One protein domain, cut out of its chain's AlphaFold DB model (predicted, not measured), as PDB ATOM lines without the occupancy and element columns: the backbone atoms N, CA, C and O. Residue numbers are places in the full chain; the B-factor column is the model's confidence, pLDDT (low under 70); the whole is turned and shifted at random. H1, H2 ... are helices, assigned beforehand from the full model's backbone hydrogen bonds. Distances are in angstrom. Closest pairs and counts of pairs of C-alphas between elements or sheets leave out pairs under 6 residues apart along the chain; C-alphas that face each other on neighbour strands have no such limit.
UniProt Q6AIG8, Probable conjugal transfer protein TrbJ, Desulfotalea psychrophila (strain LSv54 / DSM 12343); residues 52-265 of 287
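AT A GLANCE: This is residues 52 to 265 of the 287 residues of the protein "Probable conjugal transfer protein TrbJ" of Desulfotalea psychrophila (strain LSv54 / DSM 12343) (UniProt Q6AIG8). A long, loose bundle of helices runs along H9, the longest helix, with H2, H3 and H6 along its sides and short H1 beside H2; residues 255 to 265 of H9 stick out beyond the rest. The small hairpin of H4 and H5 packs on one side of H9 through H4, while H7 and H8 lie toward the other end of the bundle. The printed part has 214 residues with nine named helices, H1 to H9 in order, and no named strand: the class is all helix. The whole is loose, a rod with a radius of gyration of the C-alphas of 21.1 A, spanning 77 by 33 by 30 A.

HOW THE PARTS SIT: H9, residues 215 to 265, is the hub, touching five other helices. H2, residues 65 to 102, touches it opposite ways at a shallow tilt of 20 degrees, closest at the C-alphas of Thr 83 and Ala 236, 5.9 A. H6, residues 166 to 188, touches residues 217 to 231 of H9, opposite ways at a shallow tilt of 18 degrees; the C-alphas of Ala 187 and Glu 220 are closest, 5.1 A. H3, residues 108 to 145, touches H9 the same way at a shallow tilt of 28 degrees, closest at the C-alphas of Leu 118 and Ser 225, 6.0 A. H3 has a kink of 44 degrees near residue 129. H1, residues 52 to 61, forms a hairpin with H2, the C-alphas of Ile 58 and Gly 71 being closest, 5.5 A. H1, H2, H3, H6 and H9 form an up and down bundle, each running against the one before it. H4, residues 149 to 156, touches H9 about perpendicular, 74 degrees, closest at the C-alphas of Ala 153 and Val 245, 5.6 A, and forms a hairpin with H5, residues 158 to 163. H7, residues 192 to 200, touches H6 about perpendicular, 75 degrees, with the C-alphas of Gln 181 and Gly 192 closest, 5.5 A. H8, residues 204 to 212, touches H9 only at the corner, the C-alphas of Ile 212 and Gln 218 being closest, 4.5 A. Every O i to N i+4 pair is within hydrogen-bond range in H1, H2, H4, H6, H7, H8 and H9, against 31 of 34 in H3 and 0 of 2 in H5, where 1 of 3 O i to N i+3 pairs is.

IN THESE COORDINATES: H1 begins at C-alpha 52 (242.242, 171.173, 145.647). H2 is 55.4 A long, H3 53.0 A and H6 32.9 A. H9, 75.0 A, ends at C-alpha 265 (246.130, 138.677, 168.481).

THE WHOLE: The C-alphas of Lys 104 and Glu 265 are farthest apart, 77.2 A. The printed part has no cut, and its links are tight. Mean pLDDT of the printed part is 73.0; 79 residues are under 70, among them 52 to 76 and 121 to 147.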
ATOM      1  N   SER A  52     241.588 172.345 146.201       49.81
ATOM      2  CA  SER A  52     242.242 171.173 145.647       49.81
ATOM      3  C   SER A  52     243.651 170.953 146.221       49.81
ATOM      4  O   SER A  52     243.902 169.904 146.814       49.81
ATOM      5  N   ASN A  53     244.528 171.969 146.238       53.81
ATOM      6  CA  ASN A  53     245.862 171.772 146.824       53.81
ATOM      7  C   ASN A  53     245.802 171.599 148.337       53.81
ATOM      8  O   ASN A  53     246.720 171.006 148.888       53.81
ATOM      9  N   MET A  54     244.787 172.122 149.034       58.56
ATOM     10  CA  MET A  54     244.628 171.867 150.468       58.56
ATOM     11  C   MET A  54     244.371 170.380 150.723       58.56
ATOM     12  O   MET A  54     244.981 169.817 151.625       58.56
ATOM     13  N   PHE A  55     243.523 169.728 149.925       57.62
ATOM     14  CA  PHE A  55     243.282 168.290 150.051       57.62
ATOM     15  C   PHE A  55     244.518 167.466 149.651       57.62
ATOM     16  O   PHE A  55     244.840 166.504 150.345       57.62
ATOM     17  N   THR A  56     245.271 167.883 148.623       59.38
ATOM     18  CA  THR A  56     246.550 167.237 148.265       59.38
ATOM     19  C   THR A  56     247.552 167.364 149.406       59.38
ATOM     20  O   THR A  56     248.136 166.373 149.820       59.38
ATOM     21  N   GLN A  57     247.674 168.557 149.996       55.19
ATOM     22  CA  GLN A  57     248.528 168.799 151.160       55.19
ATOM     23  C   GLN A  57     248.083 167.965 152.367       55.19
ATOM     24  O   GLN A  57     248.913 167.401 153.066       55.19
ATOM     25  N   ILE A  58     246.781 167.829 152.615       60.78
ATOM     26  CA  ILE A  58     246.276 166.962 153.686       60.78
ATOM     27  C   ILE A  58     246.709 165.505 153.458       60.78
ATOM     28  O   ILE A  58     247.117 164.852 154.412       60.78
ATOM     29  N   LEU A  59     246.664 165.010 152.218       58.34
ATOM     30  CA  LEU A  59     247.102 163.651 151.877       58.34
ATOM     31  C   LEU A  59     248.628 163.476 151.922       58.34
ATOM     32  O   LEU A  59     249.098 162.419 152.327       58.34
ATOM     33  N   GLU A  60     249.393 164.491 151.525       55.53
ATOM     34  CA  GLU A  60     250.863 164.461 151.504       55.53
ATOM     35  C   GLU A  60     251.488 164.618 152.899       55.53
ATOM     36  O   GLU A  60     252.543 164.045 153.162       55.53
ATOM     37  N   TYR A  61     250.860 165.392 153.793       51.97
ATOM     38  CA  TYR A  61     251.403 165.720 155.118       51.97
ATOM     39  C   TYR A  61     250.787 164.923 156.273       51.97
ATOM     40  O   TYR A  61     251.300 164.991 157.394       51.97
ATOM     41  N   ALA A  62     249.697 164.184 156.050       56.72
ATOM     42  CA  ALA A  62     249.131 163.332 157.087       56.72
ATOM     43  C   ALA A  62     250.042 162.124 157.344       56.72
ATOM     44  O   ALA A  62     250.038 161.143 156.605       56.72
ATOM     45  N   ASN A  63     250.814 162.199 158.426       55.22
ATOM     46  CA  ASN A  63     251.680 161.106 158.876       55.22
ATOM     47  C   ASN A  63     250.907 159.995 159.612       55.22
ATOM     48  O   ASN A  63     251.449 158.915 159.838       55.22
ATOM     49  N   ASP A  64     249.652 160.254 159.984       56.59
ATOM     50  CA  ASP A  64     248.750 159.314 160.639       56.59
ATOM     51  C   ASP A  64     247.278 159.582 160.260       56.59
ATOM     52  O   ASP A  64     246.924 160.601 159.655       56.59
ATOM     53  N   ILE A  65     246.408 158.625 160.601       53.66
ATOM     54  CA  ILE A  65     244.972 158.660 160.283       53.66
ATOM     55  C   ILE A  65     244.261 159.816 161.006       53.66
ATOM     56  O   ILE A  65     243.303 160.373 160.473       53.66
ATOM     57  N   GLU A  66     244.720 160.207 162.195       57.41
ATOM     58  CA  GLU A  66     244.072 161.248 162.997       57.41
ATOM     59  C   GLU A  66     244.270 162.639 162.373       57.41
ATOM     60  O   GLU A  66     243.303 163.379 162.165       57.41
ATOM     61  N   SER A  67     245.498 162.954 161.950       56.91
ATOM     62  CA  SER A  67     245.830 164.168 161.199       56.91
ATOM     63  C   SER A  67     245.106 164.226 159.850       56.91
ATOM     64  O   SER A  67     244.685 165.302 159.409       56.91
ATOM     65  N   LEU A  68     244.928 163.076 159.192       58.28
ATOM     66  CA  LEU A  68     244.170 162.970 157.944       58.28
ATOM     67  C   LEU A  68     242.688 163.311 158.158       58.28
ATOM     68  O   LEU A  68     242.120 164.111 157.410       58.28
ATOM     69  N   MET A  69     242.075 162.761 159.211       59.22
ATOM     70  CA  MET A  69     240.680 163.022 159.575       59.22
ATOM     71  C   MET A  69     240.438 164.493 159.921       59.22
ATOM     72  O   MET A  69     239.435 165.071 159.501       59.22
ATOM     73  N   GLU A  70     241.360 165.123 160.649       63.38
ATOM     74  CA  GLU A  70     241.258 166.544 160.976       63.38
ATOM     75  C   GLU A  70     241.367 167.423 159.718       63.38
ATOM     76  O   GLU A  70     240.588 168.362 159.533       63.38
ATOM     77  N   GLY A  71     242.291 167.095 158.809       63.19
ATOM     78  CA  GLY A  71     242.413 167.760 157.512       63.19
ATOM     79  C   GLY A  71     241.133 167.659 156.682       63.19
ATOM     80  O   GLY A  71     240.613 168.668 156.203       63.19
ATOM     81  N   ILE A  72     240.584 166.454 156.568       62.66
ATOM     82  CA  ILE A  72     239.351 166.177 155.826       62.66
ATOM     83  C   ILE A  72     238.149 166.903 156.423       62.66
ATOM     84  O   ILE A  72     237.353 167.473 155.680       62.66
ATOM     85  N   LYS A  73     238.048 166.967 157.752       67.19
ATOM     86  CA  LYS A  73     236.998 167.728 158.434       67.19
ATOM     87  C   LYS A  73     237.101 169.228 158.149       67.19
ATOM     88  O   LYS A  73     236.104 169.853 157.796       67.19
ATOM     89  N   ARG A  74     238.308 169.807 158.220       65.31
ATOM     90  CA  ARG A  74     238.542 171.215 157.831       65.31
ATOM     91  C   ARG A  74     238.135 171.466 156.378       65.31
ATOM     92  O   ARG A  74     237.567 172.507 156.050       65.31
ATOM     93  N   TYR A  75     238.397 170.497 155.509       67.25
ATOM     94  CA  TYR A  75     238.009 170.561 154.108       67.25
ATOM     95  C   TYR A  75     236.488 170.475 153.902       67.25
ATOM     96  O   TYR A  75     235.925 171.199 153.080       67.25
ATOM     97  N   GLU A  76     235.803 169.641 154.683       67.44
ATOM     98  CA  GLU A  76     234.342 169.517 154.681       67.44
ATOM     99  C   GLU A  76     233.658 170.816 155.095       67.44
ATOM    100  O   GLU A  76     232.697 171.255 154.453       67.44
ATOM    101  N   GLU A  77     234.167 171.453 156.146       73.94
ATOM    102  CA  GLU A  77     233.692 172.748 156.629       73.94
ATOM    103  C   GLU A  77     233.835 173.815 155.536       73.94
ATOM    104  O   GLU A  77     232.897 174.571 155.267       73.94
ATOM    105  N   LEU A  78     234.966 173.812 154.828       67.50
ATOM    106  CA  LEU A  78     235.250 174.742 153.741       67.50
ATOM    107  C   LEU A  78     234.361 174.508 152.512       67.50
ATOM    108  O   LEU A  78     233.759 175.457 151.996       67.50
ATOM    109  N   ALA A  79     234.197 173.256 152.079       68.62
ATOM    110  CA  ALA A  79     233.250 172.885 151.026       68.62
ATOM    111  C   ALA A  79     231.806 173.243 151.427       68.62
ATOM    112  O   ALA A  79     230.983 173.661 150.598       68.62
ATOM    113  N   THR A  80     231.501 173.147 152.725       73.50
ATOM    114  CA  THR A  80     230.182 173.464 153.257       73.50
ATOM    115  C   THR A  80     229.862 174.939 153.233       73.50
ATOM    116  O   THR A  80     228.832 175.342 152.678       73.50
ATOM    117  N   HIS A  81     230.772 175.735 153.771       72.56
ATOM    118  CA  HIS A  81     230.705 177.183 153.742       72.56
ATOM    119  C   HIS A  81     230.626 177.707 152.301       72.56
ATOM    120  O   HIS A  81     229.798 178.560 151.984       72.56
ATOM    121  N   THR A  82     231.396 177.107 151.392       69.75
ATOM    122  CA  THR A  82     231.380 177.430 149.960       69.75
ATOM    123  C   THR A  82     229.981 177.269 149.357       69.75
ATOM    124  O   THR A  82     229.436 178.204 148.772       69.75
ATOM    125  N   THR A  83     229.320 176.132 149.577       71.00
ATOM    126  CA  THR A  83     227.944 175.926 149.084       71.00
ATOM    127  C   THR A  83     226.930 176.882 149.705       71.00
ATOM    128  O   THR A  83     226.014 177.339 149.022       71.00
ATOM    129  N   GLN A  84     227.053 177.180 151.001       78.38
ATOM    130  CA  GLN A  84     226.166 178.139 151.664       78.38
ATOM    131  C   GLN A  84     226.301 179.535 151.044       78.38
ATOM    132  O   GLN A  84     225.291 180.186 150.763       78.38
ATOM    133  N   ASN A  85     227.532 179.956 150.749       72.38
ATOM    134  CA  ASN A  85     227.801 181.218 150.069       72.38
ATOM    135  C   ASN A  85     227.214 181.237 148.654       72.38
ATOM    136  O   ASN A  85     226.574 182.223 148.289       72.38
ATOM    137  N   TYR A  86     227.308 180.142 147.892       76.19
ATOM    138  CA  TYR A  86     226.662 180.058 146.576       76.19
ATOM    139  C   TYR A  86     225.136 180.088 146.649       76.19
ATOM    140  O   TYR A  86     224.502 180.784 145.857       76.19
ATOM    141  N   ASN A  87     224.524 179.435 147.639       76.00
ATOM    142  CA  ASN A  87     223.076 179.537 147.854       76.00
ATOM    143  C   ASN A  87     222.649 180.979 148.160       76.00
ATOM    144  O   ASN A  87     221.626 181.444 147.652       76.00
ATOM    145  N   LYS A  88     223.449 181.716 148.942       78.75
ATOM    146  CA  LYS A  88     223.226 183.144 149.197       78.75
ATOM    147  C   LYS A  88     223.364 183.973 147.917       78.75
ATOM    148  O   LYS A  88     222.505 184.810 147.644       78.75
ATOM    149  N   ILE A  89     224.399 183.721 147.111       75.94
ATOM    150  CA  ILE A  89     224.603 184.394 145.822       75.94
ATOM    151  C   ILE A  89     223.411 184.141 144.893       75.94
ATOM    152  O   ILE A  89     222.856 185.105 144.376       75.94
ATOM    153  N   SER A  90     222.975 182.888 144.746       77.81
ATOM    154  CA  SER A  90     221.800 182.516 143.948       77.81
ATOM    155  C   SER A  90     220.525 183.206 144.449       77.81
ATOM    156  O   SER A  90     219.758 183.746 143.654       77.81
ATOM    157  N   GLY A  91     220.314 183.265 145.769       79.81
ATOM    158  CA  GLY A  91     219.181 183.979 146.363       79.81
ATOM    159  C   GLY A  91     219.185 185.482 146.060       79.81
ATOM    160  O   GLY A  91     218.147 186.049 145.718       79.81
ATOM    161  N   ASP A  92     220.351 186.126 146.126       75.44
ATOM    162  CA  ASP A  92     220.501 187.528 145.731       75.44
ATOM    163  C   ASP A  92     220.205 187.750 144.239       75.44
ATOM    164  O   ASP A  92     219.581 188.751 143.899       75.44
ATOM    165  N   ILE A  93     220.633 186.836 143.358       79.38
ATOM    166  CA  ILE A  93     220.378 186.936 141.912       79.38
ATOM    167  C   ILE A  93     218.874 186.789 141.631       79.38
ATOM    168  O   ILE A  93     218.299 187.623 140.938       79.38
ATOM    169  N   LYS A  94     218.187 185.828 142.263       81.75
ATOM    170  CA  LYS A  94     216.717 185.702 142.176       81.75
ATOM    171  C   LYS A  94     215.987 186.956 142.655       81.75
ATOM    172  O   LYS A  94     214.974 187.353 142.082       81.75
ATOM    173  N   ARG A  95     216.497 187.614 143.702       79.75
ATOM    174  CA  ARG A  95     215.958 188.910 144.143       79.75
ATOM    175  C   ARG A  95     216.108 189.965 143.045       79.75
ATOM    176  O   ARG A  95     215.171 190.724 142.821       79.75
ATOM    177  N   TYR A  96     217.256 190.012 142.371       82.56
ATOM    178  CA  TYR A  96     217.501 190.946 141.269       82.56
ATOM    179  C   TYR A  96     216.596 190.668 140.067       82.56
ATOM    180  O   TYR A  96     216.039 191.609 139.514       82.56
ATOM    181  N   GLU A  97     216.336 189.398 139.753       81.06
ATOM    182  CA  GLU A  97     215.374 188.993 138.720       81.06
ATOM    183  C   GLU A  97     213.967 189.505 139.009       81.06
ATOM    184  O   GLU A  97     213.328 190.113 138.154       81.06
ATOM    185  N   ASN A  98     213.492 189.311 140.237       79.50
ATOM    186  CA  ASN A  98     212.174 189.791 140.634       79.50
ATOM    187  C   ASN A  98     212.088 191.321 140.588       79.50
ATOM    188  O   ASN A  98     211.051 191.862 140.219       79.50
ATOM    189  N   MET A  99     213.167 192.033 140.928       75.00
ATOM    190  CA  MET A  99     213.195 193.491 140.796       75.00
ATOM    191  C   MET A  99     213.172 193.928 139.332       75.00
ATOM    192  O   MET A  99     212.382 194.802 138.999       75.00
ATOM    193  N   LEU A 100     213.951 193.300 138.451       78.62
ATOM    194  CA  LEU A 100     213.985 193.625 137.022       78.62
ATOM    195  C   LEU A 100     212.686 193.233 136.290       78.62
ATOM    196  O   LEU A 100     212.310 193.860 135.312       78.62
ATOM    197  N   LYS A 101     211.937 192.236 136.775       78.88
ATOM    198  CA  LYS A 101     210.565 191.974 136.295       78.88
ATOM    199  C   LYS A 101     209.587 193.080 136.702       78.88
ATOM    200  O   LYS A 101     208.663 193.389 135.957       78.88
ATOM    201  N   ASN A 102     209.787 193.661 137.884       76.19
ATOM    202  CA  ASN A 102     208.900 194.667 138.473       76.19
ATOM    203  C   ASN A 102     209.303 196.118 138.147       76.19
ATOM    204  O   ASN A 102     208.575 197.047 138.488       76.19
ATOM    205  N   THR A 103     210.457 196.335 137.517       70.56
ATOM    206  CA  THR A 103     211.025 197.656 137.218       70.56
ATOM    207  C   THR A 103     211.662 197.638 135.831       70.56
ATOM    208  O   THR A 103     212.039 196.583 135.346       70.56
ATOM    209  N   LYS A 104     211.794 198.790 135.162       69.44
ATOM    210  CA  LYS A 104     212.440 198.838 133.835       69.44
ATOM    211  C   LYS A 104     213.972 198.771 133.896       69.44
ATOM    212  O   LYS A 104     214.594 198.603 132.857       69.44
ATOM    213  N   SER A 105     214.569 198.933 135.074       68.31
ATOM    214  CA  SER A 105     216.018 198.916 135.295       68.31
ATOM    215  C   SER A 105     216.332 198.740 136.779       68.31
ATOM    216  O   SER A 105     215.557 199.148 137.651       68.31
ATOM    217  N   LEU A 106     217.483 198.136 137.072       73.12
ATOM    218  CA  LEU A 106     217.997 198.039 138.433       73.12
ATOM    219  C   LEU A 106     218.502 199.417 138.908       73.12
ATOM    220  O   LEU A 106     219.153 200.129 138.139       73.12
ATOM    221  N   PRO A 107     218.253 199.800 140.173       72.94
ATOM    222  CA  PRO A 107     218.842 201.008 140.748       72.94
ATOM    223  C   PRO A 107     220.380 200.941 140.756       72.94
ATOM    224  O   PRO A 107     220.947 199.859 140.921       72.94
ATOM    225  N   ASP A 108     221.069 202.084 140.670       68.56
ATOM    226  CA  ASP A 108     222.540 202.147 140.536       68.56
ATOM    227  C   ASP A 108     223.301 201.374 141.624       68.56
ATOM    228  O   ASP A 108     224.270 200.663 141.354       68.56
ATOM    229  N   ASN A 109     222.813 201.418 142.867       67.31
ATOM    230  CA  ASN A 109     223.404 200.673 143.982       67.31
ATOM    231  C   ASN A 109     223.278 199.139 143.845       67.31
ATOM    232  O   ASN A 109     223.956 198.400 144.568       67.31
ATOM    233  N   MET A 110     222.398 198.646 142.972       71.19
ATOM    234  CA  MET A 110     222.257 197.237 142.606       71.19
ATOM    235  C   MET A 110     223.099 196.888 141.379       71.19
ATOM    236  O   MET A 110     223.660 195.794 141.358       71.19
ATOM    237  N   ASN A 111     223.269 197.813 140.430       68.94
ATOM    238  CA  ASN A 111     224.152 197.642 139.270       68.94
ATOM    239  C   ASN A 111     225.592 197.374 139.713       68.94
ATOM    240  O   ASN A 111     226.181 196.370 139.317       68.94
ATOM    241  N   THR A 112     226.109 198.151 140.669       72.62
ATOM    242  CA  THR A 112     227.432 197.891 141.264       72.62
ATOM    243  C   THR A 112     227.521 196.498 141.902       72.62
ATOM    244  O   THR A 112     228.532 195.810 141.786       72.62
ATOM    245  N   LYS A 113     226.455 196.029 142.564       73.75
ATOM    246  CA  LYS A 113     226.443 194.696 143.195       73.75
ATOM    247  C   LYS A 113     226.343 193.563 142.177       73.75
ATOM    248  O   LYS A 113     226.862 192.480 142.448       73.75
ATOM    249  N   LEU A 114     225.660 193.781 141.056       74.69
ATOM    250  CA  LEU A 114     225.588 192.835 139.949       74.69
ATOM    251  C   LEU A 114     226.945 192.736 139.242       74.69
ATOM    252  O   LEU A 114     227.428 191.622 139.081       74.69
ATOM    253  N   ALA A 115     227.608 193.867 138.961       72.31
ATOM    254  CA  ALA A 115     228.983 193.895 138.449       72.31
ATOM    255  C   ALA A 115     229.945 193.101 139.336       72.31
ATOM    256  O   ALA A 115     230.682 192.252 138.844       72.31
ATOM    257  N   ILE A 116     229.903 193.318 140.655       74.12
ATOM    258  CA  ILE A 116     230.755 192.581 141.601       74.12
ATOM    259  C   ILE A 116     230.482 191.072 141.535       74.12
ATOM    260  O   ILE A 116     231.425 190.287 141.545       74.12
ATOM    261  N   LYS A 117     229.211 190.648 141.460       75.69
ATOM    262  CA  LYS A 117     228.850 189.223 141.356       75.69
ATOM    263  C   LYS A 117     229.285 188.611 140.030       75.69
ATOM    264  O   LYS A 117     229.801 187.501 140.040       75.69
ATOM    265  N   LEU A 118     229.094 189.326 138.925       74.69
ATOM    266  CA  LEU A 118     229.499 188.872 137.601       74.69
ATOM    267  C   LEU A 118     231.023 188.759 137.522       74.69
ATOM    268  O   LEU A 118     231.532 187.709 137.157       74.69
ATOM    269  N   LYS A 119     231.756 189.772 137.999       75.38
ATOM    270  CA  LYS A 119     233.221 189.748 138.096       75.38
ATOM    271  C   LYS A 119     233.719 188.616 138.987       75.38
ATOM    272  O   LYS A 119     234.671 187.932 138.625       75.38
ATOM    273  N   TYR A 120     233.064 188.394 140.126       71.88
ATOM    274  CA  TYR A 120     233.353 187.261 140.998       71.88
ATOM    275  C   TYR A 120     233.169 185.934 140.250       71.88
ATOM    276  O   TYR A 120     234.105 185.147 140.221       71.88
ATOM    277  N   LEU A 121     232.025 185.711 139.592       67.00
ATOM    278  CA  LEU A 121     231.741 184.467 138.866       67.00
ATOM    279  C   LEU A 121     232.676 184.267 137.664       67.00
ATOM    280  O   LEU A 121     233.183 183.169 137.477       67.00
ATOM    281  N   THR A 122     232.970 185.306 136.881       67.50
ATOM    282  CA  THR A 122     233.860 185.195 135.715       67.50
ATOM    283  C   THR A 122     235.313 184.930 136.109       67.50
ATOM    284  O   THR A 122     235.973 184.091 135.496       67.50
ATOM    285  N   ASN A 123     235.810 185.579 137.165       69.50
ATOM    286  CA  ASN A 123     237.137 185.273 137.699       69.50
ATOM    287  C   ASN A 123     237.192 183.865 138.311       69.50
ATOM    288  O   ASN A 123     238.209 183.183 138.169       69.50
ATOM    289  N   ASP A 124     236.100 183.421 138.947       68.38
ATOM    290  CA  ASP A 124     235.960 182.058 139.467       68.38
ATOM    291  C   ASP A 124     236.149 181.064 138.314       68.38
ATOM    292  O   ASP A 124     237.097 180.288 138.377       68.38
ATOM    293  N   ILE A 125     235.395 181.193 137.209       64.62
ATOM    294  CA  ILE A 125     235.487 180.332 136.007       64.62
ATOM    295  C   ILE A 125     236.926 180.189 135.497       64.62
ATOM    296  O   ILE A 125     237.375 179.073 135.231       64.62
ATOM    297  N   LYS A 126     237.678 181.298 135.391       63.97
ATOM    298  CA  LYS A 126     239.085 181.264 134.949       63.97
ATOM    299  C   LYS A 126     239.955 180.447 135.907       63.97
ATOM    300  O   LYS A 126     240.787 179.654 135.473       63.97
ATOM    301  N   SER A 127     239.752 180.614 137.212       63.34
ATOM    302  CA  SER A 127     240.469 179.846 138.235       63.34
ATOM    303  C   SER A 127     239.977 178.399 138.379       63.34
ATOM    304  O   SER A 127     240.668 177.567 138.968       63.34
ATOM    305  N   THR A 128     238.807 178.053 137.836       61.12
ATOM    306  CA  THR A 128     238.266 176.693 137.915       61.12
ATOM    307  C   THR A 128     239.028 175.703 137.039       61.12
ATOM    308  O   THR A 128     239.281 174.590 137.487       61.12
ATOM    309  N   GLY A 129     239.521 176.125 135.867       59.75
ATOM    310  CA  GLY A 129     240.357 175.272 135.007       59.75
ATOM    311  C   GLY A 129     241.604 174.722 135.715       59.75
ATOM    312  O   GLY A 129     241.922 173.542 135.583       59.75
ATOM    313  N   VAL A 130     242.263 175.549 136.535       60.19
ATOM    314  CA  VAL A 130     243.408 175.131 137.367       60.19
ATOM    315  C   VAL A 130     242.954 174.172 138.475       60.19
ATOM    316  O   VAL A 130     243.505 173.084 138.608       60.19
ATOM    317  N   ARG A 131     241.882 174.516 139.205       60.94
ATOM    318  CA  ARG A 131     241.343 173.685 140.299       60.94
ATOM    319  C   ARG A 131     240.893 172.292 139.840       60.94
ATOM    320  O   ARG A 131     240.967 171.347 140.627       60.94
ATOM    321  N   TYR A 132     240.453 172.137 138.592       61.06
ATOM    322  CA  TYR A 132     240.064 170.838 138.034       61.06
ATOM    323  C   TYR A 132     241.240 169.935 137.708       61.06
ATOM    324  O   TYR A 132     241.151 168.735 137.966       61.06
ATOM    325  N   ALA A 133     242.336 170.487 137.182       60.94
ATOM    326  CA  ALA A 133     243.564 169.720 136.992       60.94
ATOM    327  C   ALA A 133     244.027 169.132 138.332       60.94
ATOM    328  O   ALA A 133     244.334 167.943 138.428       60.94
ATOM    329  N   ASP A 134     243.941 169.940 139.387       59.84
ATOM    330  CA  ASP A 134     244.233 169.494 140.740       59.84
ATOM    331  C   ASP A 134     243.206 168.446 141.222       59.84
ATOM    332  O   ASP A 134     243.586 167.431 141.791       59.84
ATOM    333  N   PHE A 135     241.900 168.620 140.965       61.69
ATOM    334  CA  PHE A 135     240.862 167.660 141.387       61.69
ATOM    335  C   PHE A 135     240.983 166.299 140.684       61.69
ATOM    336  O   PHE A 135     240.787 165.254 141.303       61.69
ATOM    337  N   ALA A 136     241.334 166.295 139.398       65.81
ATOM    338  CA  ALA A 136     241.627 165.072 138.660       65.81
ATOM    339  C   ALA A 136     242.865 164.367 139.237       65.81
ATOM    340  O   ALA A 136     242.834 163.153 139.449       65.81
ATOM    341  N   ALA A 137     243.915 165.123 139.578       63.47
ATOM    342  CA  ALA A 137     245.091 164.587 140.260       63.47
ATOM    343  C   ALA A 137     244.739 164.012 141.643       63.47
ATOM    344  O   ALA A 137     245.202 162.929 142.000       63.47
ATOM    345  N   LEU A 138     243.859 164.676 142.397       63.38
ATOM    346  CA  LEU A 138     243.357 164.175 143.676       63.38
ATOM    347  C   LEU A 138     242.610 162.859 143.546       63.38
ATOM    348  O   LEU A 138     242.800 161.957 144.359       63.38
ATOM    349  N   GLN A 139     241.755 162.746 142.537       64.69
ATOM    350  CA  GLN A 139     241.020 161.521 142.269       64.69
ATOM    351  C   GLN A 139     241.971 160.375 141.903       64.69
ATOM    352  O   GLN A 139     241.780 159.252 142.374       64.69
ATOM    353  N   ASP A 140     243.025 160.661 141.137       67.50
ATOM    354  CA  ASP A 140     244.065 159.689 140.805       67.50
ATOM    355  C   ASP A 140     244.846 159.246 142.049       67.50
ATOM    356  O   ASP A 140     244.990 158.041 142.268       67.50
ATOM    357  N   ILE A 141     245.293 160.176 142.900       65.12
ATOM    358  CA  ILE A 141     245.965 159.855 144.174       65.12
ATOM    359  C   ILE A 141     245.042 159.013 145.061       65.12
ATOM    360  O   ILE A 141     245.445 157.987 145.606       65.12
ATOM    361  N   PHE A 142     243.773 159.402 145.168       66.00
ATOM    362  CA  PHE A 142     242.798 158.700 145.991       66.00
ATOM    363  C   PHE A 142     242.519 157.280 145.485       66.00
ATOM    364  O   PHE A 142     242.452 156.347 146.284       66.00
ATOM    365  N   SER A 143     242.427 157.091 144.165       67.44
ATOM    366  CA  SER A 143     242.258 155.767 143.560       67.44
ATOM    367  C   SER A 143     243.439 154.828 143.830       67.44
ATOM    368  O   SER A 143     243.238 153.625 143.987       67.44
ATOM    369  N   GLN A 144     244.653 155.378 143.932       67.00
ATOM    370  CA  GLN A 144     245.867 154.624 144.250       67.00
ATOM    371  C   GLN A 144     245.931 154.251 145.735       67.00
ATOM    372  O   GLN A 144     246.296 153.124 146.065       67.00
ATOM    373  N   LEU A 145     245.550 155.173 146.624       63.91
ATOM    374  CA  LEU A 145     245.535 154.940 148.071       63.91
ATOM    375  C   LEU A 145     244.405 153.998 148.508       63.91
ATOM    376  O   LEU A 145     244.578 153.216 149.442       63.91
ATOM    377  N   TYR A 146     243.255 154.046 147.832       68.69
ATOM    378  CA  TYR A 146     242.065 153.269 148.180       68.69
ATOM    379  C   TYR A 146     241.487 152.569 146.943       68.69
ATOM    380  O   TYR A 146     240.464 153.007 146.427       68.69
ATOM    381  N   PRO A 147     242.065 151.447 146.477       68.50
ATOM    382  CA  PRO A 147     241.620 150.764 145.253       68.50
ATOM    383  C   PRO A 147     240.131 150.373 145.261       68.50
ATOM    384  O   PRO A 147     239.464 150.384 144.227       68.50
ATOM    385  N   ASP A 148     239.584 150.098 146.450       71.38
ATOM    386  CA  ASP A 148     238.180 149.733 146.655       71.38
ATOM    387  C   ASP A 148     237.224 150.945 146.661       71.38
ATOM    388  O   ASP A 148     236.011 150.754 146.777       71.38
ATOM    389  N   TYR A 149     237.698 152.192 146.539       71.69
ATOM    390  CA  TYR A 149     236.857 153.378 146.764       71.69
ATOM    391  C   TYR A 149     235.639 153.457 145.838       71.69
ATOM    392  O   TYR A 149     234.598 153.974 146.239       71.69
ATOM    393  N   GLN A 150     235.721 152.922 144.615       73.31
ATOM    394  CA  GLN A 150     234.567 152.884 143.715       73.31
ATOM    395  C   GLN A 150     233.448 151.983 144.246       73.31
ATOM    396  O   GLN A 150     232.269 152.288 144.058       73.31
ATOM    397  N   SER A 151     233.793 150.899 144.948       74.56
ATOM    398  CA  SER A 151     232.812 150.044 145.622       74.56
ATOM    399  C   SER A 151     232.147 150.778 146.791       74.56
ATOM    400  O   SER A 151     230.927 150.705 146.954       74.56
ATOM    401  N   VAL A 152     232.920 151.589 147.524       71.62
ATOM    402  CA  VAL A 152     232.422 152.461 148.595       71.62
ATOM    403  C   VAL A 152     231.490 153.528 148.031       71.62
ATOM    404  O   VAL A 152     230.366 153.673 148.507       71.62
ATOM    405  N   ALA A 153     231.895 154.208 146.958       71.31
ATOM    406  CA  ALA A 153     231.065 155.184 146.259       71.31
ATOM    407  C   ALA A 153     229.736 154.569 145.810       71.31
ATOM    408  O   ALA A 153     228.681 155.153 146.045       71.31
ATOM    409  N   LYS A 154     229.778 153.358 145.241       78.31
ATOM    410  CA  LYS A 154     228.589 152.613 144.811       78.31
ATOM    411  C   LYS A 154     227.675 152.240 145.983       78.31
ATOM    412  O   LYS A 154     226.459 152.249 145.813       78.31
ATOM    413  N   SER A 155     228.245 151.936 147.153       71.75
ATOM    414  CA  SER A 155     227.494 151.630 148.382       71.75
ATOM    415  C   SER A 155     226.799 152.853 148.988       71.75
ATOM    416  O   SER A 155     225.716 152.719 149.550       71.75
ATOM    417  N   ILE A 156     227.384 154.046 148.824       69.19
ATOM    418  CA  ILE A 156     226.795 155.317 149.266       69.19
ATOM    419  C   ILE A 156     225.702 155.752 148.289       69.19
ATOM    420  O   ILE A 156     224.598 156.113 148.690       69.19
ATOM    421  N   ASN A 157     226.013 155.743 146.992       69.12
ATOM    422  CA  ASN A 157     225.081 156.092 145.933       69.12
ATOM    423  C   ASN A 157     225.534 155.453 144.603       69.12
ATOM    424  O   ASN A 157     226.592 155.816 144.082       69.12
ATOM    425  N   PRO A 158     224.730 154.573 143.981       72.25
ATOM    426  CA  PRO A 158     225.082 153.934 142.711       72.25
ATOM    427  C   PRO A 158     225.377 154.920 141.570       72.25
ATOM    428  O   PRO A 158     226.175 154.621 140.685       72.25
ATOM    429  N   ASN A 159     224.767 156.109 141.599       71.50
ATOM    430  CA  ASN A 159     225.002 157.170 140.618       71.50
ATOM    431  C   ASN A 159     226.251 158.003 140.923       71.50
ATOM    432  O   ASN A 159     226.642 158.822 140.101       71.50
ATOM    433  N   LEU A 160     226.858 157.853 142.101       69.00
ATOM    434  CA  LEU A 160     228.076 158.567 142.473       69.00
ATOM    435  C   LEU A 160     229.318 157.849 141.945       69.00
ATOM    436  O   LEU A 160     230.230 158.509 141.466       69.00
ATOM    437  N   SER A 161     229.344 156.512 141.947       70.75
ATOM    438  CA  SER A 161     230.509 155.765 141.451       70.75
ATOM    439  C   SER A 161     230.812 156.044 139.979       70.75
ATOM    440  O   SER A 161     231.974 156.189 139.619       70.75
ATOM    441  N   SER A 162     229.785 156.177 139.131       71.81
ATOM    442  CA  SER A 162     229.962 156.536 137.715       71.81
ATOM    443  C   SER A 162     230.499 157.958 137.534       71.81
ATOM    444  O   SER A 162     231.279 158.198 136.613       71.81
ATOM    445  N   LYS A 163     230.135 158.869 138.445       68.38
ATOM    446  CA  LYS A 163     230.596 160.262 138.466       68.38
ATOM    447  C   LYS A 163     232.010 160.453 139.016       68.38
ATOM    448  O   LYS A 163     232.598 161.507 138.827       68.38
ATOM    449  N   LEU A 164     232.553 159.445 139.695       67.19
ATOM    450  CA  LEU A 164     233.891 159.455 140.292       67.19
ATOM    451  C   LEU A 164     234.888 158.611 139.486       67.19
ATOM    452  O   LEU A 164     235.841 158.052 140.039       67.19
ATOM    453  N   THR A 165     234.668 158.503 138.174       70.88
ATOM    454  CA  THR A 165     235.614 157.897 137.228       70.88
ATOM    455  C   THR A 165     236.398 158.990 136.517       70.88
ATOM    456  O   THR A 165     235.827 160.032 136.217       70.88
ATOM    457  N   ARG A 166     237.692 158.769 136.239       68.44
ATOM    458  CA  ARG A 166     238.547 159.763 135.559       68.44
ATOM    459  C   ARG A 166     237.872 160.295 134.296       68.44
ATOM    460  O   ARG A 166     237.745 161.497 134.123       68.44
ATOM    461  N   LYS A 167     237.374 159.376 133.470       72.00
ATOM    462  CA  LYS A 167     236.694 159.697 132.218       72.00
ATOM    463  C   LYS A 167     235.485 160.610 132.424       72.00
ATOM    464  O   LYS A 167     235.350 161.595 131.717       72.00
ATOM    465  N   TYR A 168     234.623 160.304 133.396       71.94
ATOM    466  CA  TYR A 168     233.487 161.177 133.690       71.94
ATOM    467  C   TYR A 168     233.953 162.557 134.154       71.94
ATOM    468  O   TYR A 168     233.395 163.555 133.723       71.94
ATOM    469  N   THR A 169     234.966 162.611 135.017       67.94
ATOM    470  CA  THR A 169     235.523 163.859 135.544       67.94
ATOM    471  C   THR A 169     236.094 164.732 134.420       67.94
ATOM    472  O   THR A 169     235.766 165.912 134.344       67.94
ATOM    473  N   GLU A 170     236.879 164.151 133.512       70.56
ATOM    474  CA  GLU A 170     237.435 164.833 132.335       70.56
ATOM    475  C   GLU A 170     236.320 165.339 131.395       70.56
ATOM    476  O   GLU A 170     236.273 166.531 131.087       70.56
ATOM    477  N   ASP A 171     235.370 164.476 131.012       78.50
ATOM    478  CA  ASP A 171     234.267 164.826 130.099       78.50
ATOM    479  C   ASP A 171     233.319 165.884 130.706       78.50
ATOM    480  O   ASP A 171     232.873 166.816 130.027       78.50
ATOM    481  N   HIS A 172     232.996 165.749 131.997       76.69
ATOM    482  CA  HIS A 172     232.108 166.664 132.713       76.69
ATOM    483  C   HIS A 172     232.716 168.060 132.811       76.69
ATOM    484  O   HIS A 172     232.016 169.035 132.547       76.69
ATOM    485  N   TYR A 173     234.005 168.170 133.143       73.25
ATOM    486  CA  TYR A 173     234.641 169.474 133.311       73.25
ATOM    487  C   TYR A 173     235.001 170.156 131.993       73.25
ATOM    488  O   TYR A 173     234.903 171.380 131.921       73.25
ATOM    489  N   ASP A 174     235.318 169.410 130.930       76.25
ATOM    490  CA  ASP A 174     235.439 169.991 129.584       76.25
ATOM    491  C   ASP A 174     234.092 170.563 129.108       76.25
ATOM    492  O   ASP A 174     234.014 171.686 128.604       76.25
ATOM    493  N   THR A 175     233.000 169.829 129.352       82.88
ATOM    494  CA  THR A 175     231.640 170.305 129.062       82.88
ATOM    495  C   THR A 175     231.294 171.539 129.894       82.88
ATOM    496  O   THR A 175     230.845 172.543 129.343       82.88
ATOM    497  N   TRP A 176     231.553 171.490 131.201       81.50
ATOM    498  CA  TRP A 176     231.308 172.594 132.126       81.50
ATOM    499  C   TRP A 176     232.082 173.850 131.722       81.50
ATOM    500  O   TRP A 176     231.509 174.934 131.679       81.50
ATOM    501  N   ALA A 177     233.365 173.720 131.367       77.12
ATOM    502  CA  ALA A 177     234.204 174.850 130.980       77.12
ATOM    503  C   ALA A 177     233.691 175.511 129.694       77.12
ATOM    504  O   ALA A 177     233.562 176.736 129.634       77.12
ATOM    505  N   LYS A 178     233.324 174.704 128.692       80.94
ATOM    506  CA  LYS A 178     232.708 175.191 127.449       80.94
ATOM    507  C   LYS A 178     231.364 175.865 127.705       80.94
ATOM    508  O   LYS A 178     231.074 176.896 127.101       80.94
ATOM    509  N   GLU A 179     230.545 175.314 128.595       85.31
ATOM    510  CA  GLU A 179     229.253 175.895 128.958       85.31
ATOM    511  C   GLU A 179     229.429 177.221 129.704       85.31
ATOM    512  O   GLU A 179     228.839 178.224 129.305       85.31
ATOM    513  N   ALA A 180     230.312 177.282 130.700       82.50
ATOM    514  CA  ALA A 180     230.633 178.498 131.440       82.50
ATOM    515  C   ALA A 180     231.176 179.613 130.523       82.50
ATOM    516  O   ALA A 180     230.750 180.770 130.621       82.50
ATOM    517  N   GLN A 181     232.058 179.267 129.578       78.44
ATOM    518  CA  GLN A 181     232.542 180.190 128.547       78.44
ATOM    519  C   GLN A 181     231.430 180.621 127.589       78.44
ATOM    520  O   GLN A 181     231.345 181.798 127.260       78.44
ATOM    521  N   SER A 182     230.550 179.710 127.166       85.31
ATOM    522  CA  SER A 182     229.415 180.020 126.287       85.31
ATOM    523  C   SER A 182     228.414 180.960 126.958       85.31
ATOM    524  O   SER A 182     227.968 181.929 126.348       85.31
ATOM    525  N   VAL A 183     228.081 180.713 128.225       86.56
ATOM    526  CA  VAL A 183     227.178 181.557 129.018       86.56
ATOM    527  C   VAL A 183     227.760 182.951 129.210       86.56
ATOM    528  O   VAL A 183     227.059 183.941 129.007       86.56
ATOM    529  N   THR A 184     229.047 183.035 129.543       82.38
ATOM    530  CA  THR A 184     229.719 184.325 129.719       82.38
ATOM    531  C   THR A 184     229.868 185.048 128.380       82.38
ATOM    532  O   THR A 184     229.518 186.217 128.269       82.38
ATOM    533  N   GLY A 185     230.290 184.344 127.330       84.06
ATOM    534  CA  GLY A 185     230.421 184.884 125.980       84.06
ATOM    535  C   GLY A 185     229.105 185.423 125.425       84.06
ATOM    536  O   GLY A 185     229.081 186.517 124.876       84.06
ATOM    537  N   LYS A 186     227.979 184.730 125.652       87.81
ATOM    538  CA  LYS A 186     226.640 185.237 125.301       87.81
ATOM    539  C   LYS A 186     226.316 186.547 126.010       87.81
ATOM    540  O   LYS A 186     225.811 187.447 125.357       87.81
ATOM    541  N   ALA A 187     226.625 186.656 127.303       86.81
ATOM    542  CA  ALA A 187     226.367 187.873 128.068       86.81
ATOM    543  C   ALA A 187     227.146 189.077 127.529       86.81
ATOM    544  O   ALA A 187     226.635 190.181 127.532       86.81
ATOM    545  N   PHE A 188     228.373 188.872 127.049       86.50
ATOM    546  CA  PHE A 188     229.205 189.948 126.501       86.50
ATOM    547  C   PHE A 188     229.139 190.061 124.972       86.50
ATOM    548  O   PHE A 188     229.807 190.917 124.399       86.50
ATOM    549  N   SER A 189     228.359 189.209 124.297       86.62
ATOM    550  CA  SER A 189     228.376 189.055 122.835       86.62
ATOM    551  C   SER A 189     229.783 188.810 122.255       86.62
ATOM    552  O   SER A 189     230.137 189.328 121.197       86.62
ATOM    553  N   MET A 190     230.592 188.007 122.950       85.62
ATOM    554  CA  MET A 190     231.986 187.690 122.614       85.62
ATOM    555  C   MET A 190     232.215 186.178 122.539       85.62
ATOM    556  O   MET A 190     231.526 185.394 123.196       85.62
ATOM    557  N   SER A 191     233.208 185.747 121.757       83.00
ATOM    558  CA  SER A 191     233.702 184.366 121.819       83.00
ATOM    559  C   SER A 191     234.504 184.114 123.105       83.00
ATOM    560  O   SER A 191     234.914 185.050 123.792       83.00
ATOM    561  N   GLY A 192     234.757 182.840 123.423       75.12
ATOM    562  CA  GLY A 192     235.594 182.463 124.569       75.12
ATOM    563  C   GLY A 192     237.011 183.042 124.487       75.12
ATOM    564  O   GLY A 192     237.505 183.567 125.481       75.12
ATOM    565  N   ASP A 193     237.620 183.027 123.299       80.31
ATOM    566  CA  ASP A 193     238.963 183.580 123.076       80.31
ATOM    567  C   ASP A 193     238.978 185.105 123.248       80.31
ATOM    568  O   ASP A 193     239.810 185.638 123.976       80.31
ATOM    569  N   GLN A 194     237.993 185.807 122.674       81.94
ATOM    570  CA  GLN A 194     237.859 187.262 122.822       81.94
ATOM    571  C   GLN A 194     237.656 187.673 124.280       81.94
ATOM    572  O   GLN A 194     238.212 188.670 124.734       81.94
ATOM    573  N   LEU A 195     236.865 186.898 125.023       78.69
ATOM    574  CA  LEU A 195     236.648 187.124 126.444       78.69
ATOM    575  C   LEU A 195     237.936 186.894 127.246       78.69
ATOM    576  O   LEU A 195     238.227 187.651 128.170       78.69
ATOM    577  N   ASN A 196     238.714 185.866 126.903       77.19
ATOM    578  CA  ASN A 196     239.962 185.572 127.594       77.19
ATOM    579  C   ASN A 196     241.012 186.671 127.349       77.19
ATOM    580  O   ASN A 196     241.608 187.164 128.307       77.19
ATOM    581  N   ASP A 197     241.139 187.143 126.105       82.62
ATOM    582  CA  ASP A 197     241.987 188.284 125.734       82.62
ATOM    583  C   ASP A 197     241.555 189.576 126.450       82.62
ATOM    584  O   ASP A 197     242.382 190.369 126.913       82.62
ATOM    585  N   LEU A 198     240.245 189.791 126.597       81.81
ATOM    586  CA  LEU A 198     239.686 190.940 127.308       81.81
ATOM    587  C   LEU A 198     240.013 190.916 128.811       81.81
ATOM    588  O   LEU A 198     240.315 191.954 129.407       81.81
ATOM    589  N   VAL A 199     239.977 189.735 129.430       73.31
ATOM    590  CA  VAL A 199     240.380 189.548 130.832       73.31
ATOM    591  C   VAL A 199     241.880 189.784 131.001       73.31
ATOM    592  O   VAL A 199     242.289 190.432 131.963       73.31
ATOM    593  N   GLU A 200     242.707 189.293 130.081       79.31
ATOM    594  CA  GLU A 200     244.167 189.433 130.153       79.31
ATOM    595  C   GLU A 200     244.657 190.855 129.875       79.31
ATOM    596  O   GLU A 200     245.612 191.312 130.501       79.31
ATOM    597  N   SER A 201     243.968 191.584 128.999       81.81
ATOM    598  CA  SER A 201     244.253 192.992 128.701       81.81
ATOM    599  C   SER A 201     243.743 193.972 129.765       81.81
ATOM    600  O   SER A 201     244.072 195.156 129.712       81.81
ATOM    601  N   GLY A 202     242.957 193.501 130.742       79.00
ATOM    602  CA  GLY A 202     242.383 194.324 131.810       79.00
ATOM    603  C   GLY A 202     241.109 195.087 131.424       79.00
ATOM    604  O   GLY A 202     240.535 195.756 132.280       79.00
ATOM    605  N   GLY A 203     240.622 194.950 130.185       83.12
ATOM    606  CA  GLY A 203     239.404 195.615 129.695       83.12
ATOM    607  C   GLY A 203     238.092 195.009 130.207       83.12
ATOM    608  O   GLY A 203     237.011 195.522 129.930       83.12
ATOM    609  N   PHE A 204     238.162 193.913 130.964       82.69
ATOM    610  CA  PHE A 204     236.976 193.215 131.456       82.69
ATOM    611  C   PHE A 204     236.100 194.072 132.383       82.69
ATOM    612  O   PHE A 204     234.882 193.920 132.391       82.69
ATOM    613  N   GLU A 205     236.690 194.988 133.155       81.62
ATOM    614  CA  GLU A 205     235.920 195.859 134.051       81.62
ATOM    615  C   GLU A 205     235.048 196.857 133.283       81.62
ATOM    616  O   GLU A 205     233.880 197.040 133.628       81.62
ATOM    617  N   ASP A 206     235.577 197.422 132.198       87.31
ATOM    618  CA  ASP A 206     234.830 198.318 131.318       87.31
ATOM    619  C   ASP A 206     233.709 197.565 130.597       87.31
ATOM    620  O   ASP A 206     232.568 198.016 130.597       87.31
ATOM    621  N   ALA A 207     233.983 196.354 130.105       85.69
ATOM    622  CA  ALA A 207     232.954 195.524 129.482       85.69
ATOM    623  C   ALA A 207     231.830 195.132 130.452       85.69
ATOM    624  O   ALA A 207     230.664 195.093 130.062       85.69
ATOM    625  N   VAL A 208     232.149 194.861 131.724       86.69
ATOM    626  CA  VAL A 208     231.134 194.635 132.765       86.69
ATOM    627  C   VAL A 208     230.282 195.886 132.960       86.69
ATOM    628  O   VAL A 208     229.062 195.758 133.037       86.69
ATOM    629  N   ASN A 209     230.898 197.069 133.030       87.75
ATOM    630  CA  ASN A 209     230.185 198.338 133.197       87.75
ATOM    631  C   ASN A 209     229.272 198.644 132.003       87.75
ATOM    632  O   ASN A 209     228.113 199.010 132.207       87.75
ATOM    633  N   ASP A 210     229.758 198.430 130.782       89.19
ATOM    634  CA  ASP A 210     228.988 198.605 129.551       89.19
ATOM    635  C   ASP A 210     227.800 197.645 129.506       89.19
ATOM    636  O   ASP A 210     226.670 198.073 129.247       89.19
ATOM    637  N   LEU A 211     228.019 196.374 129.853       88.50
ATOM    638  CA  LEU A 211     226.960 195.373 129.906       88.50
ATOM    639  C   LEU A 211     225.841 195.787 130.872       88.50
ATOM    640  O   LEU A 211     224.669 195.763 130.516       88.50
ATOM    641  N   ILE A 212     226.162 196.229 132.086       87.50
ATOM    642  CA  ILE A 212     225.130 196.586 133.078       87.50
ATOM    643  C   ILE A 212     224.559 198.005 132.910       87.50
ATOM    644  O   ILE A 212     223.690 198.407 133.690       87.50
ATOM    645  N   SER A 213     225.033 198.776 131.929       87.06
ATOM    646  CA  SER A 213     224.586 200.158 131.696       87.06
ATOM    647  C   SER A 213     223.185 200.248 131.080       87.06
ATOM    648  O   SER A 213     222.501 201.262 131.236       87.06
ATOM    649  N   THR A 214     222.727 199.178 130.421       86.50
ATOM    650  CA  THR A 214     221.426 199.111 129.740       86.50
ATOM    651  C   THR A 214     220.496 198.094 130.407       86.50
ATOM    652  O   THR A 214     220.974 197.116 130.983       86.50
ATOM    653  N   PRO A 215     219.164 198.272 130.343       83.06
ATOM    654  CA  PRO A 215     218.211 197.269 130.825       83.06
ATOM    655  C   PRO A 215     218.401 195.885 130.193       83.06
ATOM    656  O   PRO A 215     218.317 194.864 130.879       83.06
ATOM    657  N   GLU A 216     218.671 195.848 128.889       84.69
ATOM    658  CA  GLU A 216     218.902 194.626 128.126       84.69
ATOM    659  C   GLU A 216     220.168 193.912 128.610       84.69
ATOM    660  O   GLU A 216     220.119 192.732 128.958       84.69
ATOM    661  N   GLY A 217     221.281 194.633 128.743       86.56
ATOM    662  CA  GLY A 217     222.521 194.043 129.229       86.56
ATOM    663  C   GLY A 217     222.492 193.696 130.728       86.56
ATOM    664  O   GLY A 217     223.060 192.687 131.142       86.56
ATOM    665  N   GLN A 218     221.720 194.418 131.553       85.19
ATOM    666  CA  GLN A 218     221.414 194.007 132.934       85.19
ATOM    667  C   GLN A 218     220.695 192.657 132.973       85.19
ATOM    668  O   GLN A 218     220.990 191.828 133.837       85.19
ATOM    669  N   LYS A 219     219.758 192.422 132.045       86.25
ATOM    670  CA  LYS A 219     219.066 191.139 131.920       86.25
ATOM    671  C   LYS A 219     220.029 190.027 131.509       86.25
ATOM    672  O   LYS A 219     220.010 188.969 132.132       86.25
ATOM    673  N   GLU A 220     220.882 190.260 130.518       88.19
ATOM    674  CA  GLU A 220     221.871 189.274 130.065       88.19
ATOM    675  C   GLU A 220     222.896 188.940 131.157       88.19
ATOM    676  O   GLU A 220     223.129 187.765 131.449       88.19
ATOM    677  N   ALA A 221     223.427 189.956 131.846       86.50
ATOM    678  CA  ALA A 221     224.314 189.789 132.997       86.50
ATOM    679  C   ALA A 221     223.662 188.963 134.113       86.50
ATOM    680  O   ALA A 221     224.311 188.130 134.755       86.50
ATOM    681  N   LEU A 222     222.373 189.190 134.358       84.19
ATOM    682  CA  LEU A 222     221.614 188.474 135.368       84.19
ATOM    683  C   LEU A 222     221.359 187.014 134.976       84.19
ATOM    684  O   LEU A 222     221.569 186.119 135.797       84.19
ATOM    685  N   ASP A 223     220.931 186.774 133.738       86.00
ATOM    686  CA  ASP A 223     220.668 185.437 133.210       86.00
ATOM    687  C   ASP A 223     221.957 184.597 133.204       86.00
ATOM    688  O   ASP A 223     221.949 183.445 133.650       86.00
ATOM    689  N   ALA A 224     223.084 185.196 132.809       87.00
ATOM    690  CA  ALA A 224     224.396 184.566 132.888       87.00
ATOM    691  C   ALA A 224     224.822 184.295 134.335       87.00
ATOM    692  O   ALA A 224     225.210 183.175 134.663       87.00
ATOM    693  N   SER A 225     224.667 185.266 135.239       81.81
ATOM    694  CA  SER A 225     224.978 185.079 136.664       81.81
ATOM    695  C   SER A 225     224.171 183.938 137.291       81.81
ATOM    696  O   SER A 225     224.699 183.183 138.105       81.81
ATOM    697  N   ASN A 226     222.896 183.789 136.915       82.12
ATOM    698  CA  ASN A 226     222.034 182.696 137.368       82.12
ATOM    699  C   ASN A 226     222.554 181.328 136.908       82.12
ATOM    700  O   ASN A 226     222.645 180.402 137.717       82.12
ATOM    701  N   GLN A 227     222.905 181.206 135.626       85.56
ATOM    702  CA  GLN A 227     223.428 179.965 135.049       85.56
ATOM    703  C   GLN A 227     224.782 179.597 135.668       85.56
ATOM    704  O   GLN A 227     224.969 178.467 136.113       85.56
ATOM    705  N   LEU A 228     225.690 180.567 135.800       82.75
ATOM    706  CA  LEU A 228     227.001 180.373 136.422       82.75
ATOM    707  C   LEU A 228     226.891 180.000 137.908       82.75
ATOM    708  O   LEU A 228     227.579 179.095 138.375       82.75
ATOM    709  N   ALA A 229     225.982 180.626 138.661       77.62
ATOM    710  CA  ALA A 229     225.743 180.257 140.055       77.62
ATOM    711  C   ALA A 229     225.167 178.835 140.201       77.62
ATOM    712  O   ALA A 229     225.477 178.149 141.176       77.62
ATOM    713  N   ALA A 230     224.336 178.383 139.254       82.06
ATOM    714  CA  ALA A 230     223.822 177.014 139.234       82.06
ATOM    715  C   ALA A 230     224.937 175.996 138.946       82.06
ATOM    716  O   ALA A 230     225.082 175.033 139.701       82.06
ATOM    717  N   MET A 231     225.758 176.263 137.927       80.44
ATOM    718  CA  MET A 231     226.946 175.475 137.585       80.44
ATOM    719  C   MET A 231     227.907 175.340 138.776       80.44
ATOM    720  O   MET A 231     228.360 174.245 139.106       80.44
ATOM    721  N   GLN A 232     228.170 176.439 139.483       76.00
ATOM    722  CA  GLN A 232     229.092 176.452 140.616       76.00
ATOM    723  C   GLN A 232     228.532 175.739 141.862       76.00
ATOM    724  O   GLN A 232     229.270 175.132 142.644       76.00
ATOM    725  N   LEU A 233     227.208 175.773 142.049       80.06
ATOM    726  CA  LEU A 233     226.531 175.004 143.091       80.06
ATOM    727  C   LEU A 233     226.588 173.495 142.816       80.06
ATOM    728  O   LEU A 233     226.713 172.711 143.760       80.06
ATOM    729  N   GLU A 234     226.475 173.079 141.554       79.00
ATOM    730  CA  GLU A 234     226.639 171.678 141.161       79.00
ATOM    731  C   GLU A 234     228.056 171.179 141.461       79.00
ATOM    732  O   GLU A 234     228.208 170.161 142.140       79.00
ATOM    733  N   GLU A 235     229.081 171.934 141.067       75.31
ATOM    734  CA  GLU A 235     230.478 171.601 141.357       75.31
ATOM    735  C   GLU A 235     230.721 171.443 142.866       75.31
ATOM    736  O   GLU A 235     231.251 170.427 143.323       75.31
ATOM    737  N   ALA A 236     230.252 172.398 143.676       72.56
ATOM    738  CA  ALA A 236     230.418 172.343 145.126       72.56
ATOM    739  C   ALA A 236     229.726 171.118 145.762       72.56
ATOM    740  O   ALA A 236     230.169 170.601 146.794       72.56
ATOM    741  N   ARG A 237     228.638 170.625 145.157       75.00
ATOM    742  CA  ARG A 237     227.966 169.385 145.578       75.00
ATOM    743  C   ARG A 237     228.756 168.147 145.169       75.00
ATOM    744  O   ARG A 237     228.888 167.244 145.993       75.00
ATOM    745  N   ASN A 238     229.300 168.116 143.953       74.69
ATOM    746  CA  ASN A 238     230.152 167.021 143.486       74.69
ATOM    747  C   ASN A 238     231.406 166.890 144.363       74.69
ATOM    748  O   ASN A 238     231.742 165.788 144.796       74.69
ATOM    749  N   LEU A 239     232.021 168.017 144.733       72.94
ATOM    750  CA  LEU A 239     233.158 168.048 145.652       72.94
ATOM    751  C   LEU A 239     232.813 167.459 147.027       72.94
ATOM    752  O   LEU A 239     233.537 166.604 147.538       72.94
ATOM    753  N   ARG A 240     231.685 167.870 147.624       71.81
ATOM    754  CA  ARG A 240     231.221 167.273 148.888       71.81
ATOM    755  C   ARG A 240     230.958 165.776 148.768       71.81
ATOM    756  O   ARG A 240     231.224 165.039 149.711       71.81
ATOM    757  N   ALA A 241     230.416 165.327 147.638       73.94
ATOM    758  CA  ALA A 241     230.141 163.915 147.424       73.94
ATOM    759  C   ALA A 241     231.438 163.094 147.358       73.94
ATOM    760  O   ALA A 241     231.511 162.041 147.988       73.94
ATOM    761  N   LEU A 242     232.478 163.594 146.676       72.75
ATOM    762  CA  LEU A 242     233.800 162.961 146.698       72.75
ATOM    763  C   LEU A 242     234.360 162.893 148.127       72.75
ATOM    764  O   LEU A 242     234.881 161.858 148.533       72.75
ATOM    765  N   LEU A 243     234.214 163.966 148.905       70.62
ATOM    766  CA  LEU A 243     234.693 164.006 150.284       70.62
ATOM    767  C   LEU A 243     233.982 162.994 151.194       70.62
ATOM    768  O   LEU A 243     234.612 162.318 151.999       70.62
ATOM    769  N   ALA A 244     232.667 162.842 151.045       71.31
ATOM    770  CA  ALA A 244     231.924 161.830 151.790       71.31
ATOM    771  C   ALA A 244     232.421 160.409 151.463       71.31
ATOM    772  O   ALA A 244     232.562 159.570 152.354       71.31
ATOM    773  N   VAL A 245     232.740 160.147 150.190       72.75
ATOM    774  CA  VAL A 245     233.337 158.874 149.760       72.75
ATOM    775  C   VAL A 245     234.726 158.682 150.361       72.75
ATOM    776  O   VAL A 245     235.040 157.571 150.790       72.75
ATOM    777  N   SER A 246     235.543 159.737 150.438       68.31
ATOM    778  CA  SER A 246     236.887 159.637 151.011       68.31
ATOM    779  C   SER A 246     236.872 159.328 152.504       68.31
ATOM    780  O   SER A 246     237.582 158.420 152.935       68.31
ATOM    781  N   ILE A 247     235.980 159.969 153.264       69.38
ATOM    782  CA  ILE A 247     235.746 159.657 154.681       69.38
ATOM    783  C   ILE A 247     235.351 158.186 154.849       69.38
ATOM    784  O   ILE A 247     235.921 157.467 155.672       69.38
ATOM    785  N   GLN A 248     234.390 157.709 154.055       70.44
ATOM    786  CA  GLN A 248     233.878 156.349 154.203       70.44
ATOM    787  C   GLN A 248     234.917 155.284 153.827       70.44
ATOM    788  O   GLN A 248     235.012 154.258 154.505       70.44
ATOM    789  N   ALA A 249     235.701 155.516 152.770       70.25
ATOM    790  CA  ALA A 249     236.755 154.595 152.351       70.25
ATOM    791  C   ALA A 249     237.852 154.476 153.418       70.25
ATOM    792  O   ALA A 249     238.307 153.373 153.722       70.25
ATOM    793  N   GLN A 250     238.213 155.593 154.052       67.25
ATOM    794  CA  GLN A 250     239.182 155.610 155.146       67.25
ATOM    795  C   GLN A 250     238.699 154.836 156.368       67.25
ATOM    796  O   GLN A 250     239.448 154.026 156.915       67.25
ATOM    797  N   GLN A 251     237.436 155.018 156.762       70.31
ATOM    798  CA  GLN A 251     236.851 154.252 157.864       70.31
ATOM    799  C   GLN A 251     236.895 152.744 157.599       70.31
ATOM    800  O   GLN A 251     237.206 151.975 158.505       70.31
ATOM    801  N   GLN A 252     236.631 152.308 156.364       68.94
ATOM    802  CA  GLN A 252     236.706 150.888 156.017       68.94
ATOM    803  C   GLN A 252     238.134 150.338 156.094       68.94
ATOM    804  O   GLN A 252     238.321 149.217 156.564       68.94
ATOM    805  N   VAL A 253     239.145 151.106 155.676       66.44
ATOM    806  CA  VAL A 253     240.553 150.699 155.829       66.44
ATOM    807  C   VAL A 253     240.935 150.588 157.304       66.44
ATOM    808  O   VAL A 253     241.502 149.571 157.701       66.44
ATOM    809  N   ALA A 254     240.555 151.564 158.133       67.25
ATOM    810  CA  ALA A 254     240.808 151.520 159.573       67.25
ATOM    811  C   ALA A 254     240.135 150.304 160.241       67.25
ATOM    812  O   ALA A 254     240.765 149.596 161.024       67.25
ATOM    813  N   GLN A 255     238.882 150.007 159.886       68.75
ATOM    814  CA  GLN A 255     238.161 148.833 160.391       68.75
ATOM    815  C   GLN A 255     238.804 147.511 159.948       68.75
ATOM    816  O   GLN A 255     238.933 146.594 160.760       68.75
ATOM    817  N   LYS A 256     239.233 147.398 158.680       69.62
ATOM    818  CA  LYS A 256     239.946 146.209 158.179       69.62
ATOM    819  C   LYS A 256     241.250 145.986 158.951       69.62
ATOM    820  O   LYS A 256     241.521 144.854 159.344       69.62
ATOM    821  N   GLN A 257     242.016 147.047 159.205       67.75
ATOM    822  CA  GLN A 257     243.273 146.967 159.951       67.75
ATOM    823  C   GLN A 257     243.053 146.490 161.395       67.75
ATOM    824  O   GLN A 257     243.678 145.520 161.819       67.75
ATOM    825  N   GLN A 258     242.091 147.085 162.109       67.12
ATOM    826  CA  GLN A 258     241.717 146.655 163.465       67.12
ATOM    827  C   GLN A 258     241.243 145.193 163.502       67.12
ATOM    828  O   GLN A 258     241.567 144.450 164.427       67.12
ATOM    829  N   GLY A 259     240.498 144.753 162.483       66.38
ATOM    830  CA  GLY A 259     240.062 143.363 162.357       66.38
ATOM    831  C   GLY A 259     241.219 142.381 162.149       66.38
ATOM    832  O   GLY A 259     241.224 141.312 162.757       66.38
ATOM    833  N   ILE A 260     242.212 142.735 161.325       67.94
ATOM    834  CA  ILE A 260     243.419 141.918 161.109       67.94
ATOM    835  C   ILE A 260     244.236 141.817 162.399       67.94
ATOM    836  O   ILE A 260     244.631 140.714 162.768       67.94
ATOM    837  N   GLU A 261     244.445 142.933 163.098       70.81
ATOM    838  CA  GLU A 261     245.149 142.960 164.387       70.81
ATOM    839  C   GLU A 261     244.443 142.089 165.425       70.81
ATOM    840  O   GLU A 261     245.079 141.247 166.054       70.81
ATOM    841  N   TYR A 262     243.116 142.198 165.531       74.75
ATOM    842  CA  TYR A 262     242.323 141.339 166.405       74.75
ATOM    843  C   TYR A 262     242.475 139.850 166.055       74.75
ATOM    844  O   TYR A 262     242.664 139.022 166.946       74.75
ATOM    845  N   ILE A 263     242.434 139.483 164.767       73.62
ATOM    846  CA  ILE A 263     242.624 138.090 164.328       73.62
ATOM    847  C   ILE A 263     244.044 137.605 164.639       73.62
ATOM    848  O   ILE A 263     244.202 136.486 165.126       73.62
ATOM    849  N   GLN A 264     245.071 138.421 164.393       74.06
ATOM    850  CA  GLN A 264     246.463 138.086 164.710       74.06
ATOM    851  C   GLN A 264     246.673 137.913 166.215       74.06
ATOM    852  O   GLN A 264     247.349 136.977 166.641       74.06
ATOM    853  N   GLU A 265     246.060 138.768 167.028       75.62
ATOM    854  CA  GLU A 265     246.130 138.677 168.481       75.62
ATOM    855  C   GLU A 265     245.419 137.417 168.994       75.62
ATOM    856  O   GLU A 265     245.967 136.703 169.832       75.62
TER     857      GLU A 265